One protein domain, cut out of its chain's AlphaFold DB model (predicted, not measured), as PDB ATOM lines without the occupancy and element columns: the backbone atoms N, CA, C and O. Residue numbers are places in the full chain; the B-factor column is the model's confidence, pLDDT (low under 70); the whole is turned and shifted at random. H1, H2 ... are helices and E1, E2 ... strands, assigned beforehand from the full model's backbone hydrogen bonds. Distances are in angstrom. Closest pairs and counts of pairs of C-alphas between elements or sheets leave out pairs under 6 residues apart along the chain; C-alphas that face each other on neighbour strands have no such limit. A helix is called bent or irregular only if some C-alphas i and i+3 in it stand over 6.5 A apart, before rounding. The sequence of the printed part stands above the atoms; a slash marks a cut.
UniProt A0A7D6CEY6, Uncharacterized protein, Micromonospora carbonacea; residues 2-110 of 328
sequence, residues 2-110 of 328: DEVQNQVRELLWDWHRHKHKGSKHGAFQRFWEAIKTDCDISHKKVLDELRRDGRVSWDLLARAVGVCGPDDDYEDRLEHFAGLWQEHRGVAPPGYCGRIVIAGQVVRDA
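This is residues 2 to 110 of the 328 residues of an uncharacterized protein of Micromonospora carbonacea (UniProt A0A7D6CEY6). Three helices, H1, H5 and H6, lie side by side as a bundle, their centres making a triangle, and a small hairpin of two strands, E1 and E2, packs through E1 on the side of H6 turned away from H1 and H5. At the other end H3 crosses H5 near its last residues, H4 lies beside the body without firm contact, and residues 17 to 23, of which 17 and 18 belong to H2, stick out. The printed part has 109 residues with six named helices followed by two named strands, order E1 - E2, antiparallel; the class is mostly helix. It is compact, with a radius of gyration of the C-alphas of 14.1 A and spans of 41 by 28 by 25 A.

E1 is residues 100 to 102 and E2 residues 105 to 108, ending at C-alpha 108 at (-30.771, -34.588, 12.639). H6, residues 71 to 89, is the longest helix at 27.1 A; it has a kink of 25 degrees near residue 78 and is irregular, with C-alphas 72 and 75 8.4 A apart. H5 is residues 58 to 68, 15.0 A long. H1, residues 3 to 13, begins at C-alpha 3 at (-26.135, -15.204, 13.431) and is 14.8 A long. H3 is residues 26 to 38, 18.4 A; H4 is residues 43 to 50, 10.8 A; H2 is residues 15 to 18, 6.0 A.

In the hairpin of E1 and E2, N 100 and O 108 are 2.8 A apart and N 102 and O 105 2.9 A, within hydrogen-bond range. The closest C-alphas of H6 and E1 are those of Gly 83 and Ile 102, 4.9 A; H6 and E2 are near each other. H5 and H6 form a helical hairpin: they touch at Gly 66 and Tyr 74, C-alphas 6.3 A apart, at a shallow tilt of 29 degrees, opposite ways. H6 touches H1 with residues 81 to 88 alone, closest C-alphas Leu 84 and Val 4, 6.1 A, at a tilt of 33 degrees, only just shallow, opposite ways. H1 and H5 touch at Val 8 and Leu 61, C-alphas 6.4 A apart, at a shallow tilt of 32 degrees, the same way. H3 touches H5, closest C-alphas Phe 31 and Val 67, 5.5 A, at a steep tilt of 57 degrees, opposite ways. H3 and H1 touch only at their ends, C-alphas of Phe 28 and Leu 12 5.4 A apart. H2 and H3 only just touch, with 3 pairs of C-alphas within 8 A, closest Trp 15 and Ala 27, 6.2 A. H4 is close to but not clearly touching H1, closest C-alphas Leu 50 and Arg 9, 7.1 A. In H1, H3, H4 and H5 every O i to N i+4 pair is within hydrogen-bond range, in H6 13 of 15; H2 is too short for such a pair.

The C-alphas of Gly 22 and Asp 109, the two farthest apart, are 42.6 A apart. The printed part has no cut, and no link is long. The mean pLDDT of the printed part is 82.2; residues 14 to 26 and 38 to 40 are under 70.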
ATOM      1  N   ASP A   2     -28.819 -12.054  11.170       82.75
ATOM      2  CA  ASP A   2     -28.810 -13.523  11.224       82.75
ATOM      3  C   ASP A   2     -27.443 -13.983  11.755       82.75
ATOM      4  O   ASP A   2     -26.416 -13.546  11.237       82.75
ATOM      5  N   GLU A   3     -27.403 -14.799  12.808       86.94
ATOM      6  CA  GLU A   3     -26.135 -15.204  13.431       86.94
ATOM      7  C   GLU A   3     -25.269 -15.995  12.448       86.94
ATOM      8  O   GLU A   3     -24.059 -15.806  12.384       86.94
ATOM      9  N   VAL A   4     -25.899 -16.765  11.558       88.12
ATOM     10  CA  VAL A   4     -25.231 -17.434  10.434       88.12
ATOM     11  C   VAL A   4     -24.474 -16.427   9.567       88.12
ATOM     12  O   VAL A   4     -23.347 -16.665   9.140       88.12
ATOM     13  N   GLN A   5     -25.082 -15.273   9.302       87.44
ATOM     14  CA  GLN A   5     -24.482 -14.222   8.488       87.44
ATOM     15  C   GLN A   5     -23.354 -13.497   9.226       87.44
ATOM     16  O   GLN A   5     -22.362 -13.136   8.589       87.44
ATOM     17  N   ASN A   6     -23.481 -13.297  10.542       88.50
ATOM     18  CA  ASN A   6     -22.396 -12.775  11.375       88.50
ATOM     19  C   ASN A   6     -21.190 -13.702  11.313       88.50
ATOM     20  O   ASN A   6     -20.111 -13.262  10.931       88.50
ATOM     21  N   GLN A   7     -21.407 -14.989  11.577       88.50
ATOM     22  CA  GLN A   7     -20.354 -15.996  11.631       88.50
ATOM     23  C   GLN A   7     -19.691 -16.218  10.266       88.50
ATOM     24  O   GLN A   7     -18.477 -16.355  10.193       88.50
ATOM     25  N   VAL A   8     -20.432 -16.171   9.152       87.75
ATOM     26  CA  VAL A   8     -19.828 -16.220   7.803       87.75
ATOM     27  C   VAL A   8     -18.997 -14.976   7.512       87.75
ATOM     28  O   VAL A   8     -17.927 -15.063   6.909       87.75
ATOM     29  N   ARG A   9     -19.466 -13.799   7.937       85.94
ATOM     30  CA  ARG A   9     -18.683 -12.570   7.804       85.94
ATOM     31  C   ARG A   9     -17.435 -12.641   8.668       85.94
ATOM     32  O   ARG A   9     -16.376 -12.300   8.169       85.94
ATOM     33  N   GLU A  10     -17.524 -13.096   9.906       86.06
ATOM     34  CA  GLU A  10     -16.349 -13.318  10.746       86.06
ATOM     35  C   GLU A  10     -15.420 -14.357  10.112       86.06
ATOM     36  O   GLU A  10     -14.238 -14.096   9.955       86.06
ATOM     37  N   LEU A  11     -15.920 -15.464   9.574       84.56
ATOM     38  CA  LEU A  11     -15.084 -16.447   8.884       84.56
ATOM     39  C   LEU A  11     -14.323 -15.841   7.687       84.56
ATOM     40  O   LEU A  11     -13.134 -16.102   7.510       84.56
ATOM     41  N   LEU A  12     -14.976 -14.979   6.903       83.50
ATOM     42  CA  LEU A  12     -14.357 -14.293   5.765       83.50
ATOM     43  C   LEU A  12     -13.458 -13.108   6.175       83.50
ATOM     44  O   LEU A  12     -12.484 -12.824   5.478       83.50
ATOM     45  N   TRP A  13     -13.761 -12.414   7.281       79.44
ATOM     46  CA  TRP A  13     -13.112 -11.157   7.692       79.44
ATOM     47  C   TRP A  13     -12.159 -11.291   8.899       79.44
ATOM     48  O   TRP A  13     -11.118 -10.640   8.902       79.44
ATOM     49  N   ASP A  14     -12.442 -12.122   9.905       65.94
ATOM     50  CA  ASP A  14     -11.580 -12.353  11.082       65.94
ATOM     51  C   ASP A  14     -10.359 -13.222  10.775       65.94
ATOM     52  O   ASP A  14      -9.313 -13.050  11.411       65.94
ATOM     53  N   TRP A  15     -10.393 -14.061   9.735       56.50
ATOM     54  CA  TRP A  15      -9.180 -14.763   9.287       56.50
ATOM     55  C   TRP A  15      -8.069 -13.801   8.820       56.50
ATOM     56  O   TRP A  15      -6.896 -14.174   8.754       56.50
ATOM     57  N   HIS A  16      -8.394 -12.522   8.588       53.25
ATOM     58  CA  HIS A  16      -7.411 -11.465   8.348       53.25
ATOM     59  C   HIS A  16      -6.656 -10.997   9.598       53.25
ATOM     60  O   HIS A  16      -5.578 -10.417   9.459       53.25
ATOM     61  N   ARG A  17      -7.178 -11.211  10.813       55.78
ATOM     62  CA  ARG A  17      -6.543 -10.708  12.046       55.78
ATOM     63  C   ARG A  17      -5.420 -11.596  12.559       55.78
ATOM     64  O   ARG A  17      -4.467 -11.069  13.129       55.78
ATOM     65  N   HIS A  18      -5.509 -12.911  12.365       53.91
ATOM     66  CA  HIS A  18      -4.706 -13.839  13.163       53.91
ATOM     67  C   HIS A  18      -3.399 -14.343  12.539       53.91
ATOM     68  O   HIS A  18      -2.555 -14.811  13.300       53.91
ATOM     69  N   LYS A  19      -3.161 -14.223  11.218       52.78
ATOM     70  CA  LYS A  19      -1.943 -14.810  10.610       52.78
ATOM     71  C   LYS A  19      -0.910 -13.872   9.978       52.78
ATOM     72  O   LYS A  19       0.246 -14.269   9.942       52.78
ATOM     73  N   HIS A  20      -1.216 -12.634   9.567       48.94
ATOM     74  CA  HIS A  20      -0.178 -11.737   9.023       48.94
ATOM     75  C   HIS A  20      -0.450 -10.248   9.279       48.94
ATOM     76  O   HIS A  20      -1.346  -9.651   8.683       48.94
ATOM     77  N   LYS A  21       0.413  -9.598  10.077       54.50
ATOM     78  CA  LYS A  21       0.589  -8.136  10.051       54.50
ATOM     79  C   LYS A  21       1.175  -7.736   8.686       54.50
ATOM     80  O   LYS A  21       2.382  -7.584   8.563       54.50
ATOM     81  N   GLY A  22       0.346  -7.618   7.646       53.50
ATOM     82  CA  GLY A  22       0.797  -7.058   6.364       53.50
ATOM     83  C   GLY A  22      -0.102  -7.266   5.146       53.50
ATOM     84  O   GLY A  22      -0.129  -6.397   4.283       53.50
ATOM     85  N   SER A  23      -0.890  -8.344   5.068       51.50
ATOM     86  CA  SER A  23      -1.766  -8.598   3.912       51.50
ATOM     87  C   SER A  23      -3.233  -8.568   4.329       51.50
ATOM     88  O   SER A  23      -3.798  -9.549   4.805       51.50
ATOM     89  N   LYS A  24      -3.874  -7.411   4.142       51.59
ATOM     90  CA  LYS A  24      -5.294  -7.188   4.458       51.59
ATOM     91  C   LYS A  24      -6.271  -7.948   3.536       51.59
ATOM     92  O   LYS A  24      -7.463  -7.718   3.654       51.59
ATOM     93  N   HIS A  25      -5.800  -8.835   2.646       57.34
ATOM     94  CA  HIS A  25      -6.623  -9.417   1.569       57.34
ATOM     95  C   HIS A  25      -6.609 -10.963   1.479       57.34
ATOM     96  O   HIS A  25      -7.448 -11.512   0.791       57.34
ATOM     97  N   GLY A  26      -5.816 -11.693   2.276       68.19
ATOM     98  CA  GLY A  26      -5.590 -13.142   2.099       68.19
ATOM     99  C   GLY A  26      -6.810 -14.086   2.015       68.19
ATOM    100  O   GLY A  26      -6.925 -14.808   1.031       68.19
ATOM    101  N   ALA A  27      -7.692 -14.144   3.019       73.31
ATOM    102  CA  ALA A  27      -8.737 -15.182   3.091       73.31
ATOM    103  C   ALA A  27      -9.914 -14.907   2.150       73.31
ATOM    104  O   ALA A  27     -10.269 -15.751   1.332       73.31
ATOM    105  N   PHE A  28     -10.448 -13.682   2.190       82.38
ATOM    106  CA  PHE A  28     -11.483 -13.263   1.251       82.38
ATOM    107  C   PHE A  28     -10.992 -13.308  -0.202       82.38
ATOM    108  O   PHE A  28     -11.750 -13.705  -1.079       82.38
ATOM    109  N   GLN A  29      -9.728 -12.954  -0.477       81.69
ATOM    110  CA  GLN A  29      -9.173 -13.059  -1.829       81.69
ATOM    111  C   GLN A  29      -9.031 -14.512  -2.279       81.69
ATOM    112  O   GLN A  29      -9.379 -14.792  -3.415       81.69
ATOM    113  N   ARG A  30      -8.600 -15.443  -1.415       81.50
ATOM    114  CA  ARG A  30      -8.572 -16.884  -1.743       81.50
ATOM    115  C   ARG A  30      -9.966 -17.426  -2.033       81.50
ATOM    116  O   ARG A  30     -10.161 -18.093  -3.040       81.50
ATOM    117  N   PHE A  31     -10.938 -17.091  -1.189       87.56
ATOM    118  CA  PHE A  31     -12.345 -17.422  -1.411       87.56
ATOM    119  C   PHE A  31     -12.866 -16.854  -2.730       87.56
ATOM    120  O   PHE A  31     -13.525 -17.549  -3.498       87.56
ATOM    121  N   TRP A  32     -12.533 -15.596  -3.013       85.69
ATOM    122  CA  TRP A  32     -12.929 -14.929  -4.240       85.69
ATOM    123  C   TRP A  32     -12.262 -15.535  -5.480       85.69
ATOM    124  O   TRP A  32     -12.934 -15.750  -6.484       85.69
ATOM    125  N   GLU A  33     -10.966 -15.836  -5.417       84.88
ATOM    126  CA  GLU A  33     -10.222 -16.501  -6.487       84.88
ATOM    127  C   GLU A  33     -10.799 -17.892  -6.766       84.88
ATOM    128  O   GLU A  33     -11.059 -18.189  -7.929       84.88
ATOM    129  N   ALA A  34     -11.115 -18.671  -5.725       84.00
ATOM    130  CA  ALA A  34     -11.764 -19.977  -5.847       84.00
ATOM    131  C   ALA A  34     -13.175 -19.885  -6.459       84.00
ATOM    132  O   ALA A  34     -13.523 -20.649  -7.358       84.00
ATOM    133  N   ILE A  35     -13.994 -18.909  -6.044       83.94
ATOM    134  CA  ILE A  35     -15.324 -18.700  -6.646       83.94
ATOM    135  C   ILE A  35     -15.213 -18.274  -8.109       83.94
ATOM    136  O   ILE A  35     -16.028 -18.701  -8.927       83.94
ATOM    137  N   LYS A  36     -14.231 -17.430  -8.443       83.56
ATOM    138  CA  LYS A  36     -14.031 -16.922  -9.802       83.56
ATOM    139  C   LYS A  36     -13.652 -18.037 -10.781       83.56
ATOM    140  O   LYS A  36     -14.001 -17.926 -11.953       83.56
ATOM    141  N   THR A  37     -12.944 -19.071 -10.329       79.50
ATOM    142  CA  THR A  37     -12.618 -20.250 -11.147       79.50
ATOM    143  C   THR A  37     -13.784 -21.218 -11.296       79.50
ATOM    144  O   THR A  37     -13.948 -21.777 -12.377       79.50
ATOM    145  N   ASP A  38     -14.617 -21.375 -10.266       68.62
ATOM    146  CA  ASP A  38     -15.600 -22.462 -10.233       68.62
ATOM    147  C   ASP A  38     -17.011 -22.063 -10.694       68.62
ATOM    148  O   ASP A  38     -17.852 -22.945 -10.874       68.62
ATOM    149  N   CYS A  39     -17.342 -20.767 -10.837       63.69
ATOM    150  CA  CYS A  39     -18.745 -20.342 -10.957       63.69
ATOM    151  C   CYS A  39     -19.056 -19.086 -11.782       63.69
ATOM    152  O   CYS A  39     -18.395 -18.059 -11.675       63.69
ATOM    153  N   ASP A  40     -20.241 -19.107 -12.405       69.12
ATOM    154  CA  ASP A  40     -20.953 -17.953 -12.993       69.12
ATOM    155  C   ASP A  40     -21.569 -16.992 -11.947       69.12
ATOM    156  O   ASP A  40     -22.426 -16.152 -12.246       69.12
ATOM    157  N   ILE A  41     -21.173 -17.094 -10.674       76.19
ATOM    158  CA  ILE A  41     -21.712 -16.221  -9.629       76.19
ATOM    159  C   ILE A  41     -21.048 -14.851  -9.761       76.19
ATOM    160  O   ILE A  41     -19.877 -14.663  -9.435       76.19
ATOM    161  N   SER A  42     -21.821 -13.857 -10.205       81.12
ATOM    162  CA  SER A  42     -21.322 -12.483 -10.287       81.12
ATOM    163  C   SER A  42     -20.833 -11.984  -8.920       81.12
ATOM    164  O   SER A  42     -21.494 -12.183  -7.898       81.12
ATOM    165  N   HIS A  43     -19.715 -11.254  -8.908       81.50
ATOM    166  CA  HIS A  43     -19.163 -10.604  -7.707       81.50
ATOM    167  C   HIS A  43     -20.214  -9.805  -6.934       81.50
ATOM    168  O   HIS A  43     -20.260  -9.815  -5.706       81.50
ATOM    169  N   LYS A  44     -21.113  -9.163  -7.683       82.44
ATOM    170  CA  LYS A  44     -22.231  -8.401  -7.146       82.44
ATOM    171  C   LYS A  44     -23.166  -9.269  -6.301       82.44
ATOM    172  O   LYS A  44     -23.529  -8.843  -5.216       82.44
ATOM    173  N   LYS A  45     -23.486 -10.492  -6.738       84.06
ATOM    174  CA  LYS A  45     -24.352 -11.421  -5.995       84.06
ATOM    175  C   LYS A  45     -23.722 -11.857  -4.668       84.06
ATOM    176  O   LYS A  45     -24.400 -11.827  -3.650       84.06
ATOM    177  N   VAL A  46     -22.425 -12.179  -4.658       84.81
ATOM    178  CA  VAL A  46     -21.700 -12.522  -3.418       84.81
ATOM    179  C   VAL A  46     -21.706 -11.347  -2.438       84.81
ATOM    180  O   VAL A  46     -22.023 -11.517  -1.264       84.81
ATOM    181  N   LEU A  47     -21.404 -10.138  -2.919       83.25
ATOM    182  CA  LEU A  47     -21.435  -8.938  -2.082       83.25
ATOM    183  C   LEU A  47     -22.847  -8.615  -1.584       83.25
ATOM    184  O   LEU A  47     -22.997  -8.201  -0.438       83.25
ATOM    185  N   ASP A  48     -23.869  -8.813  -2.415       84.81
ATOM    186  CA  ASP A  48     -25.266  -8.591  -2.048       84.81
ATOM    187  C   ASP A  48     -25.736  -9.590  -0.975       84.81
ATOM    188  O   ASP A  48     -26.426  -9.184  -0.042       84.81
ATOM    189  N   GLU A  49     -25.299 -10.855  -1.023       85.19
ATOM    190  CA  GLU A  49     -25.561 -11.848   0.033       85.19
ATOM    191  C   GLU A  49     -24.826 -11.526   1.352       85.19
ATOM    192  O   GLU A  49     -25.344 -11.804   2.435       85.19
ATOM    193  N   LEU A  50     -23.652 -10.886   1.281       82.31
ATOM    194  CA  LEU A  50     -22.833 -10.506   2.444       82.31
ATOM    195  C   LEU A  50     -23.170  -9.121   3.040       82.31
ATOM    196  O   LEU A  50     -22.686  -8.778   4.129       82.31
ATOM    197  N   ARG A  51     -23.987  -8.301   2.360       83.00
ATOM    198  CA  ARG A  51     -24.479  -7.008   2.884       83.00
ATOM    199  C   ARG A  51     -25.303  -7.210   4.149       83.00
ATOM    200  O   ARG A  51     -25.891  -8.258   4.320       83.00
ATOM    201  N   ARG A  52     -25.394  -6.187   5.014       71.38
ATOM    202  CA  ARG A  52     -26.075  -6.270   6.329       71.38
ATOM    203  C   ARG A  52     -27.520  -6.794   6.276       71.38
ATOM    204  O   ARG A  52     -27.950  -7.389   7.254       71.38
ATOM    205  N   ASP A  53     -28.201  -6.609   5.146       76.25
ATOM    206  CA  ASP A  53     -29.590  -7.040   4.933       76.25
ATOM    207  C   ASP A  53     -29.710  -8.226   3.950       76.25
ATOM    208  O   ASP A  53     -30.810  -8.680   3.640       76.25
ATOM    209  N   GLY A  54     -28.581  -8.723   3.432       81.88
ATOM    210  CA  GLY A  54     -28.530  -9.881   2.543       81.88
ATOM    211  C   GLY A  54     -28.836 -11.182   3.283       81.88
ATOM    212  O   GLY A  54     -28.624 -11.287   4.487       81.88
ATOM    213  N   ARG A  55     -29.324 -12.198   2.567       85.25
ATOM    214  CA  ARG A  55     -29.437 -13.563   3.100       85.25
ATOM    215  C   ARG A  55     -28.341 -14.417   2.492       85.25
ATOM    216  O   ARG A  55     -28.403 -14.731   1.309       85.25
ATOM    217  N   VAL A  56     -27.374 -14.814   3.316       89.38
ATOM    218  CA  VAL A  56     -26.311 -15.743   2.910       89.38
ATOM    219  C   VAL A  56     -26.944 -17.076   2.516       89.38
ATOM    220  O   VAL A  56     -27.698 -17.658   3.304       89.38
ATOM    221  N   SER A  57     -26.680 -17.533   1.294       90.44
ATOM    222  CA  SER A  57     -27.060 -18.873   0.846       90.44
ATOM    223  C   SER A  57     -26.176 -19.942   1.497       90.44
ATOM    224  O   SER A  57     -25.027 -19.685   1.856       90.44
ATOM    225  N   TRP A  58     -26.708 -21.159   1.655       90.75
ATOM    226  CA  TRP A  58     -25.936 -22.271   2.215       90.75
ATOM    227  C   TRP A  58     -24.754 -22.624   1.308       90.75
ATOM    228  O   TRP A  58     -23.659 -22.868   1.797       90.75
ATOM    229  N   ASP A  59     -24.952 -22.535  -0.008       87.50
ATOM    230  CA  ASP A  59     -23.914 -22.764  -1.013       87.50
ATOM    231  C   ASP A  59     -22.724 -21.804  -0.823       87.50
ATOM    232  O   ASP A  59     -21.567 -22.223  -0.885       87.50
ATOM    233  N   LEU A  60     -22.990 -20.521  -0.540       89.31
ATOM    234  CA  LEU A  60     -21.942 -19.534  -0.270       89.31
ATOM    235  C   LEU A  60     -21.216 -19.821   1.050       89.31
ATOM    236  O   LEU A  60     -19.991 -19.719   1.107       89.31
ATOM    237  N   LEU A  61     -21.963 -20.198   2.094       92.00
ATOM    238  CA  LEU A  61     -21.407 -20.562   3.396       92.00
ATOM    239  C   LEU A  61     -20.504 -21.789   3.289       92.00
ATOM    240  O   LEU A  61     -19.357 -21.734   3.727       92.00
ATOM    241  N   ALA A  62     -20.990 -22.881   2.697       88.94
ATOM    242  CA  ALA A  62     -20.254 -24.137   2.617       88.94
ATOM    243  C   ALA A  62     -18.929 -23.961   1.863       88.94
ATOM    244  O   ALA A  62     -17.886 -24.447   2.293       88.94
ATOM    245  N   ARG A  63     -18.942 -23.155   0.794       88.75
ATOM    246  CA  ARG A  63     -17.725 -22.763   0.071       88.75
ATOM    247  C   ARG A  63     -16.798 -21.896   0.905       88.75
ATOM    248  O   ARG A  63     -15.588 -22.074   0.839       88.75
ATOM    249  N   ALA A  64     -17.339 -20.951   1.674       89.62
ATOM    250  CA  ALA A  64     -16.521 -20.111   2.541       89.62
ATOM    251  C   ALA A  64     -15.783 -20.979   3.564       89.62
ATOM    252  O   ALA A  64     -14.578 -20.818   3.737       89.62
ATOM    253  N   VAL A  65     -16.475 -21.956   4.155       89.94
ATOM    254  CA  VAL A  65     -15.881 -22.945   5.061       89.94
ATOM    255  C   VAL A  65     -14.831 -23.799   4.344       89.94
ATOM    256  O   VAL A  65     -13.753 -23.982   4.894       89.94
ATOM    257  N   GLY A  66     -15.091 -24.252   3.116       87.38
ATOM    258  CA  GLY A  66     -14.155 -25.091   2.356       87.38
ATOM    259  C   GLY A  66     -12.884 -24.376   1.909       87.38
ATOM    260  O   GLY A  66     -11.822 -24.980   1.885       87.38
ATOM    261  N   VAL A  67     -12.966 -23.085   1.579       86.88
ATOM    262  CA  VAL A  67     -11.803 -22.324   1.088       86.88
ATOM    263  C   VAL A  67     -11.049 -21.613   2.214       86.88
ATOM    264  O   VAL A  67      -9.840 -21.399   2.116       86.88
ATOM    265  N   CYS A  68     -11.753 -21.189   3.268       84.06
ATOM    266  CA  CYS A  68     -11.162 -20.414   4.366       84.06
ATOM    267  C   CYS A  68     -10.930 -21.236   5.639       84.06
ATOM    268  O   CYS A  68     -10.261 -20.751   6.552       84.06
ATOM    269  N   GLY A  69     -11.495 -22.438   5.740       80.44
ATOM    270  CA  GLY A  69     -11.239 -23.355   6.845       80.44
ATOM    271  C   GLY A  69      -9.874 -24.046   6.718       80.44
ATOM    272  O   GLY A  69      -9.321 -24.122   5.625       80.44
ATOM    273  N   PRO A  70      -9.293 -24.526   7.828       79.19
ATOM    274  CA  PRO A  70      -8.238 -25.531   7.779       79.19
ATOM    275  C   PRO A  70      -8.805 -26.859   7.250       79.19
ATOM    276  O   PRO A  70      -9.929 -27.220   7.600       79.19
ATOM    277  N   ASP A  71      -8.019 -27.571   6.438       74.69
ATOM    278  CA  ASP A  71      -8.451 -28.786   5.725       74.69
ATOM    279  C   ASP A  71      -8.930 -29.907   6.672       74.69
ATOM    280  O   ASP A  71      -9.825 -30.672   6.318       74.69
ATOM    281  N   ASP A  72      -8.392 -29.957   7.894       78.25
ATOM    282  CA  ASP A  72      -8.628 -31.049   8.849       78.25
ATOM    283  C   ASP A  72      -9.979 -30.960   9.602       78.25
ATOM    284  O   ASP A  72     -10.407 -31.959  10.172       78.25
ATOM    285  N   ASP A  73     -10.687 -29.815   9.565       83.38
ATOM    286  CA  ASP A  73     -11.928 -29.576  10.343       83.38
ATOM    287  C   ASP A  73     -13.151 -29.234   9.461       83.38
ATOM    288  O   ASP A  73     -14.117 -28.613   9.923       83.38
ATOM    289  N   TYR A  74     -13.108 -29.535   8.161       86.62
ATOM    290  CA  TYR A  74     -14.152 -29.090   7.227       86.62
ATOM    291  C   TYR A  74     -15.552 -29.599   7.613       86.62
ATOM    292  O   TYR A  74     -16.501 -28.811   7.664       86.62
ATOM    293  N   GLU A  75     -15.682 -30.892   7.924       86.25
ATOM    294  CA  GLU A  75     -16.974 -31.499   8.270       86.25
ATOM    295  C   GLU A  75     -17.511 -30.995   9.613       86.25
ATOM    296  O   GLU A  75     -18.671 -30.593   9.677       86.25
ATOM    297  N   ASP A  76     -16.664 -30.901  10.640       89.12
ATOM    298  CA  ASP A  76     -17.047 -30.406  11.969       89.12
ATOM    299  C   ASP A  76     -17.528 -28.948  11.919       89.12
ATOM    300  O   ASP A  76     -18.496 -28.555  12.580       89.12
ATOM    301  N   ARG A  77     -16.887 -28.121  11.082       89.56
ATOM    302  CA  ARG A  77     -17.314 -26.734  10.858       89.56
ATOM    303  C   ARG A  77     -18.636 -26.675  10.115       89.56
ATOM    304  O   ARG A  77     -19.503 -25.893  10.503       89.56
ATOM    305  N   LEU A  78     -18.814 -27.474   9.064       91.38
ATOM    306  CA  LEU A  78     -20.097 -27.540   8.369       91.38
ATOM    307  C   LEU A  78     -21.217 -28.035   9.283       91.38
ATOM    308  O   LEU A  78     -22.311 -27.482   9.220       91.38
ATOM    309  N   GLU A  79     -20.953 -29.007  10.156       92.31
ATOM    310  CA  GLU A  79     -21.895 -29.485  11.171       92.31
ATOM    311  C   GLU A  79     -22.296 -28.361  12.129       92.31
ATOM    312  O   GLU A  79     -23.492 -28.131  12.344       92.31
ATOM    313  N   HIS A  80     -21.323 -27.592  12.619       93.06
ATOM    314  CA  HIS A  80     -21.576 -26.425  13.459       93.06
ATOM    315  C   HIS A  80     -22.441 -25.370  12.748       93.06
ATOM    316  O   HIS A  80     -23.465 -24.930  13.276       93.06
ATOM    317  N   PHE A  81     -22.077 -24.995  11.520       93.81
ATOM    318  CA  PHE A  81     -22.839 -24.017  10.745       93.81
ATOM    319  C   PHE A  81     -24.217 -24.528  10.324       93.81
ATOM    320  O   PHE A  81     -25.151 -23.732  10.219       93.81
ATOM    321  N   ALA A  82     -24.374 -25.830  10.094       92.44
ATOM    322  CA  ALA A  82     -25.663 -26.440   9.807       92.44
ATOM    323  C   ALA A  82     -26.581 -26.394  11.033       92.44
ATOM    324  O   ALA A  82     -27.778 -26.136  10.888       92.44
ATOM    325  N   GLY A  83     -26.010 -26.588  12.227       92.38
ATOM    326  CA  GLY A  83     -26.668 -26.357  13.510       92.38
ATOM    327  C   GLY A  83     -27.206 -24.936  13.624       92.38
ATOM    328  O   GLY A  83     -28.415 -24.749  13.752       92.38
ATOM    329  N   LEU A  84     -26.328 -23.940  13.456       92.75
ATOM    330  CA  LEU A  84     -26.703 -22.520  13.473       92.75
ATOM    331  C   LEU A  84     -27.758 -22.186  12.408       92.75
ATOM    332  O   LEU A  84     -28.704 -21.443  12.658       92.75
ATOM    333  N   TRP A  85     -27.630 -22.754  11.210       93.38
ATOM    334  CA  TRP A  85     -28.592 -22.553  10.133       93.38
ATOM    335  C   TRP A  85     -29.979 -23.090  10.491       93.38
ATOM    336  O   TRP A  85     -30.972 -22.382  10.322       93.38
ATOM    337  N   GLN A  86     -30.059 -24.319  11.004       91.62
ATOM    338  CA  GLN A  86     -31.313 -24.932  11.441       91.62
ATOM    339  C   GLN A  86     -31.926 -24.172  12.627       91.62
ATOM    340  O   GLN A  86     -33.143 -23.986  12.651       91.62
ATOM    341  N   GLU A  87     -31.103 -23.713  13.572       92.62
ATOM    342  CA  GLU A  87     -31.527 -22.940  14.743       92.62
ATOM    343  C   GLU A  87     -32.148 -21.596  14.342       92.62
ATOM    344  O   GLU A  87     -33.265 -21.275  14.746       92.62
ATOM    345  N   HIS A  88     -31.466 -20.832  13.486       91.38
ATOM    346  CA  HIS A  88     -31.888 -19.477  13.130       91.38
ATOM    347  C   HIS A  88     -32.918 -19.415  12.001       91.38
ATOM    348  O   HIS A  88     -33.692 -18.458  11.927       91.38
ATOM    349  N   ARG A  89     -32.942 -20.410  11.107       89.62
ATOM    350  CA  ARG A  89     -33.831 -20.416   9.932       89.62
ATOM    351  C   ARG A  89     -34.946 -21.454  10.014       89.62
ATOM    352  O   ARG A  89     -35.825 -21.447   9.154       89.62
ATOM    353  N   GLY A  90     -34.933 -22.330  11.020       89.69
ATOM    354  CA  GLY A  90     -35.971 -23.341  11.267       89.69
ATOM    355  C   GLY A  90     -36.030 -24.471  10.234       89.69
ATOM    356  O   GLY A  90     -36.885 -25.351  10.330       89.69
ATOM    357  N   VAL A  91     -35.135 -24.474   9.246       89.25
ATOM    358  CA  VAL A  91     -35.082 -25.451   8.155       89.25
ATOM    359  C   VAL A  91     -33.665 -25.963   7.983       89.25
ATOM    360  O   VAL A  91     -32.711 -25.219   8.205       89.25
ATOM    361  N   ALA A  92     -33.533 -27.216   7.555       87.94
ATOM    362  CA  ALA A  92     -32.220 -27.800   7.333       87.94
ATOM    363  C   ALA A  92     -31.533 -27.067   6.175       87.94
ATOM    364  O   ALA A  92     -32.218 -26.615   5.246       87.94
ATOM    365  N   PRO A  93     -30.202 -26.927   6.207       89.94
ATOM    366  CA  PRO A  93     -29.509 -26.329   5.089       89.94
ATOM    367  C   PRO A  93     -29.715 -27.165   3.819       89.94
ATOM    368  O   PRO A  93     -29.501 -28.381   3.851       89.94
ATOM    369  N   PRO A  94     -30.152 -26.547   2.710       86.56
ATOM    370  CA  PRO A  94     -30.445 -27.273   1.481       86.56
ATOM    371  C   PRO A  94     -29.166 -27.889   0.905       86.56
ATOM    372  O   PRO A  94     -28.178 -27.180   0.725       86.56
ATOM    373  N   GLY A  95     -29.186 -29.187   0.593       83.44
ATOM    374  CA  GLY A  95     -28.015 -29.917   0.088       83.44
ATOM    375  C   GLY A  95     -27.021 -30.391   1.155       83.44
ATOM    376  O   GLY A  95     -26.037 -31.044   0.814       83.44
ATOM    377  N   TYR A  96     -27.241 -30.094   2.440       88.56
ATOM    378  CA  TYR A  96     -26.382 -30.601   3.509       88.56
ATOM    379  C   TYR A  96     -26.840 -31.987   3.969       88.56
ATOM    380  O   TYR A  96     -27.936 -32.139   4.512       88.56
ATOM    381  N   CYS A  97     -25.975 -32.989   3.813       86.88
ATOM    382  CA  CYS A  97     -26.264 -34.388   4.153       86.88
ATOM    383  C   CYS A  97     -25.650 -34.845   5.487       86.88
ATOM    384  O   CYS A  97     -25.912 -35.962   5.921       86.88
ATOM    385  N   GLY A  98     -24.828 -34.010   6.131       89.00
ATOM    386  CA  GLY A  98     -24.184 -34.346   7.399       89.00
ATOM    387  C   GLY A  98     -25.117 -34.221   8.606       89.00
ATOM    388  O   GLY A  98     -26.295 -33.840   8.491       89.00
ATOM    389  N   ARG A  99     -24.559 -34.536   9.776       91.94
ATOM    390  CA  ARG A  99     -25.222 -34.403  11.076       91.94
ATOM    391  C   ARG A  99     -25.465 -32.924  11.393       91.94
ATOM    392  O   ARG A  99     -24.662 -32.069  11.029       91.94
ATOM    393  N   ILE A 100     -26.595 -32.620  12.030       90.88
ATOM    394  CA  ILE A 100     -26.955 -31.280  12.510       90.88
ATOM    395  C   ILE A 100     -27.036 -31.331  14.032       90.88
ATOM    396  O   ILE A 100     -27.898 -32.024  14.582       90.88
ATOM    397  N   VAL A 101     -26.176 -30.563  14.700       92.12
ATOM    398  CA  VAL A 101     -26.120 -30.465  16.163       92.12
ATOM    399  C   VAL A 101     -26.436 -29.040  16.603       92.12
ATOM    400  O   VAL A 101     -25.802 -28.095  16.149       92.12
ATOM    401  N   ILE A 102     -27.405 -28.883  17.505       91.81
ATOM    402  CA  ILE A 102     -27.784 -27.595  18.102       91.81
ATOM    403  C   ILE A 102     -27.586 -27.706  19.610       91.81
ATOM    404  O   ILE A 102     -28.116 -28.623  20.235       91.81
ATOM    405  N   ALA A 103     -26.787 -26.809  20.195       87.88
ATOM    406  CA  ALA A 103     -26.477 -26.795  21.632       87.88
ATOM    407  C   ALA A 103     -26.020 -28.164  22.201       87.88
ATOM    408  O   ALA A 103     -26.363 -28.535  23.322       87.88
ATOM    409  N   GLY A 104     -25.259 -28.936  21.417       87.19
ATOM    410  CA  GLY A 104     -24.768 -30.267  21.801       87.19
ATOM    411  C   GLY A 104     -25.785 -31.407  21.654       87.19
ATOM    412  O   GLY A 104     -25.452 -32.552  21.949       87.19
ATOM    413  N   GLN A 105     -27.003 -31.130  21.179       88.62
ATOM    414  CA  GLN A 105     -28.013 -32.142  20.867       88.62
ATOM    415  C   GLN A 105     -28.083 -32.401  19.360       88.62
ATOM    416  O   GLN A 105     -28.163 -31.468  18.562       88.62
ATOM    417  N   VAL A 106     -28.083 -33.676  18.961       90.19
ATOM    418  CA  VAL A 106     -28.253 -34.081  17.558       90.19
ATOM    419  C   VAL A 106     -29.715 -33.890  17.163       90.19
ATOM    420  O   VAL A 106     -30.591 -34.628  17.606       90.19
ATOM    421  N   VAL A 107     -29.978 -32.887  16.329       88.25
ATOM    422  CA  VAL A 107     -31.327 -32.553  15.842       88.25
ATOM    423  C   VAL A 107     -31.671 -33.344  14.584       88.25
ATOM    424  O   VAL A 107     -32.833 -33.671  14.341       88.25
ATOM    425  N   ARG A 108     -30.656 -33.688  13.788       86.00
ATOM    426  CA  ARG A 108     -30.771 -34.588  12.639       86.00
ATOM    427  C   ARG A 108     -29.472 -35.367  12.503       86.00
ATOM    428  O   ARG A 108     -28.407 -34.752  12.469       86.00
ATOM    429  N   ASP A 109     -29.558 -36.689  12.414       87.56
ATOM    430  CA  ASP A 109     -28.376 -37.496  12.116       87.56
ATOM    431  C   ASP A 109     -27.945 -37.325  10.648       87.56
ATOM    432  O   ASP A 109     -28.669 -36.729   9.840       87.56
ATOM    433  N   ALA A 110     -26.751 -37.804  10.307       86.12
ATOM    434  CA  ALA A 110     -26.294 -37.829   8.924       86.12
ATOM    435  C   ALA A 110     -27.269 -38.643   8.058       86.12
ATOM    436  O   ALA A 110     -27.745 -39.705   8.460       86.12
TER     437      ALA A 110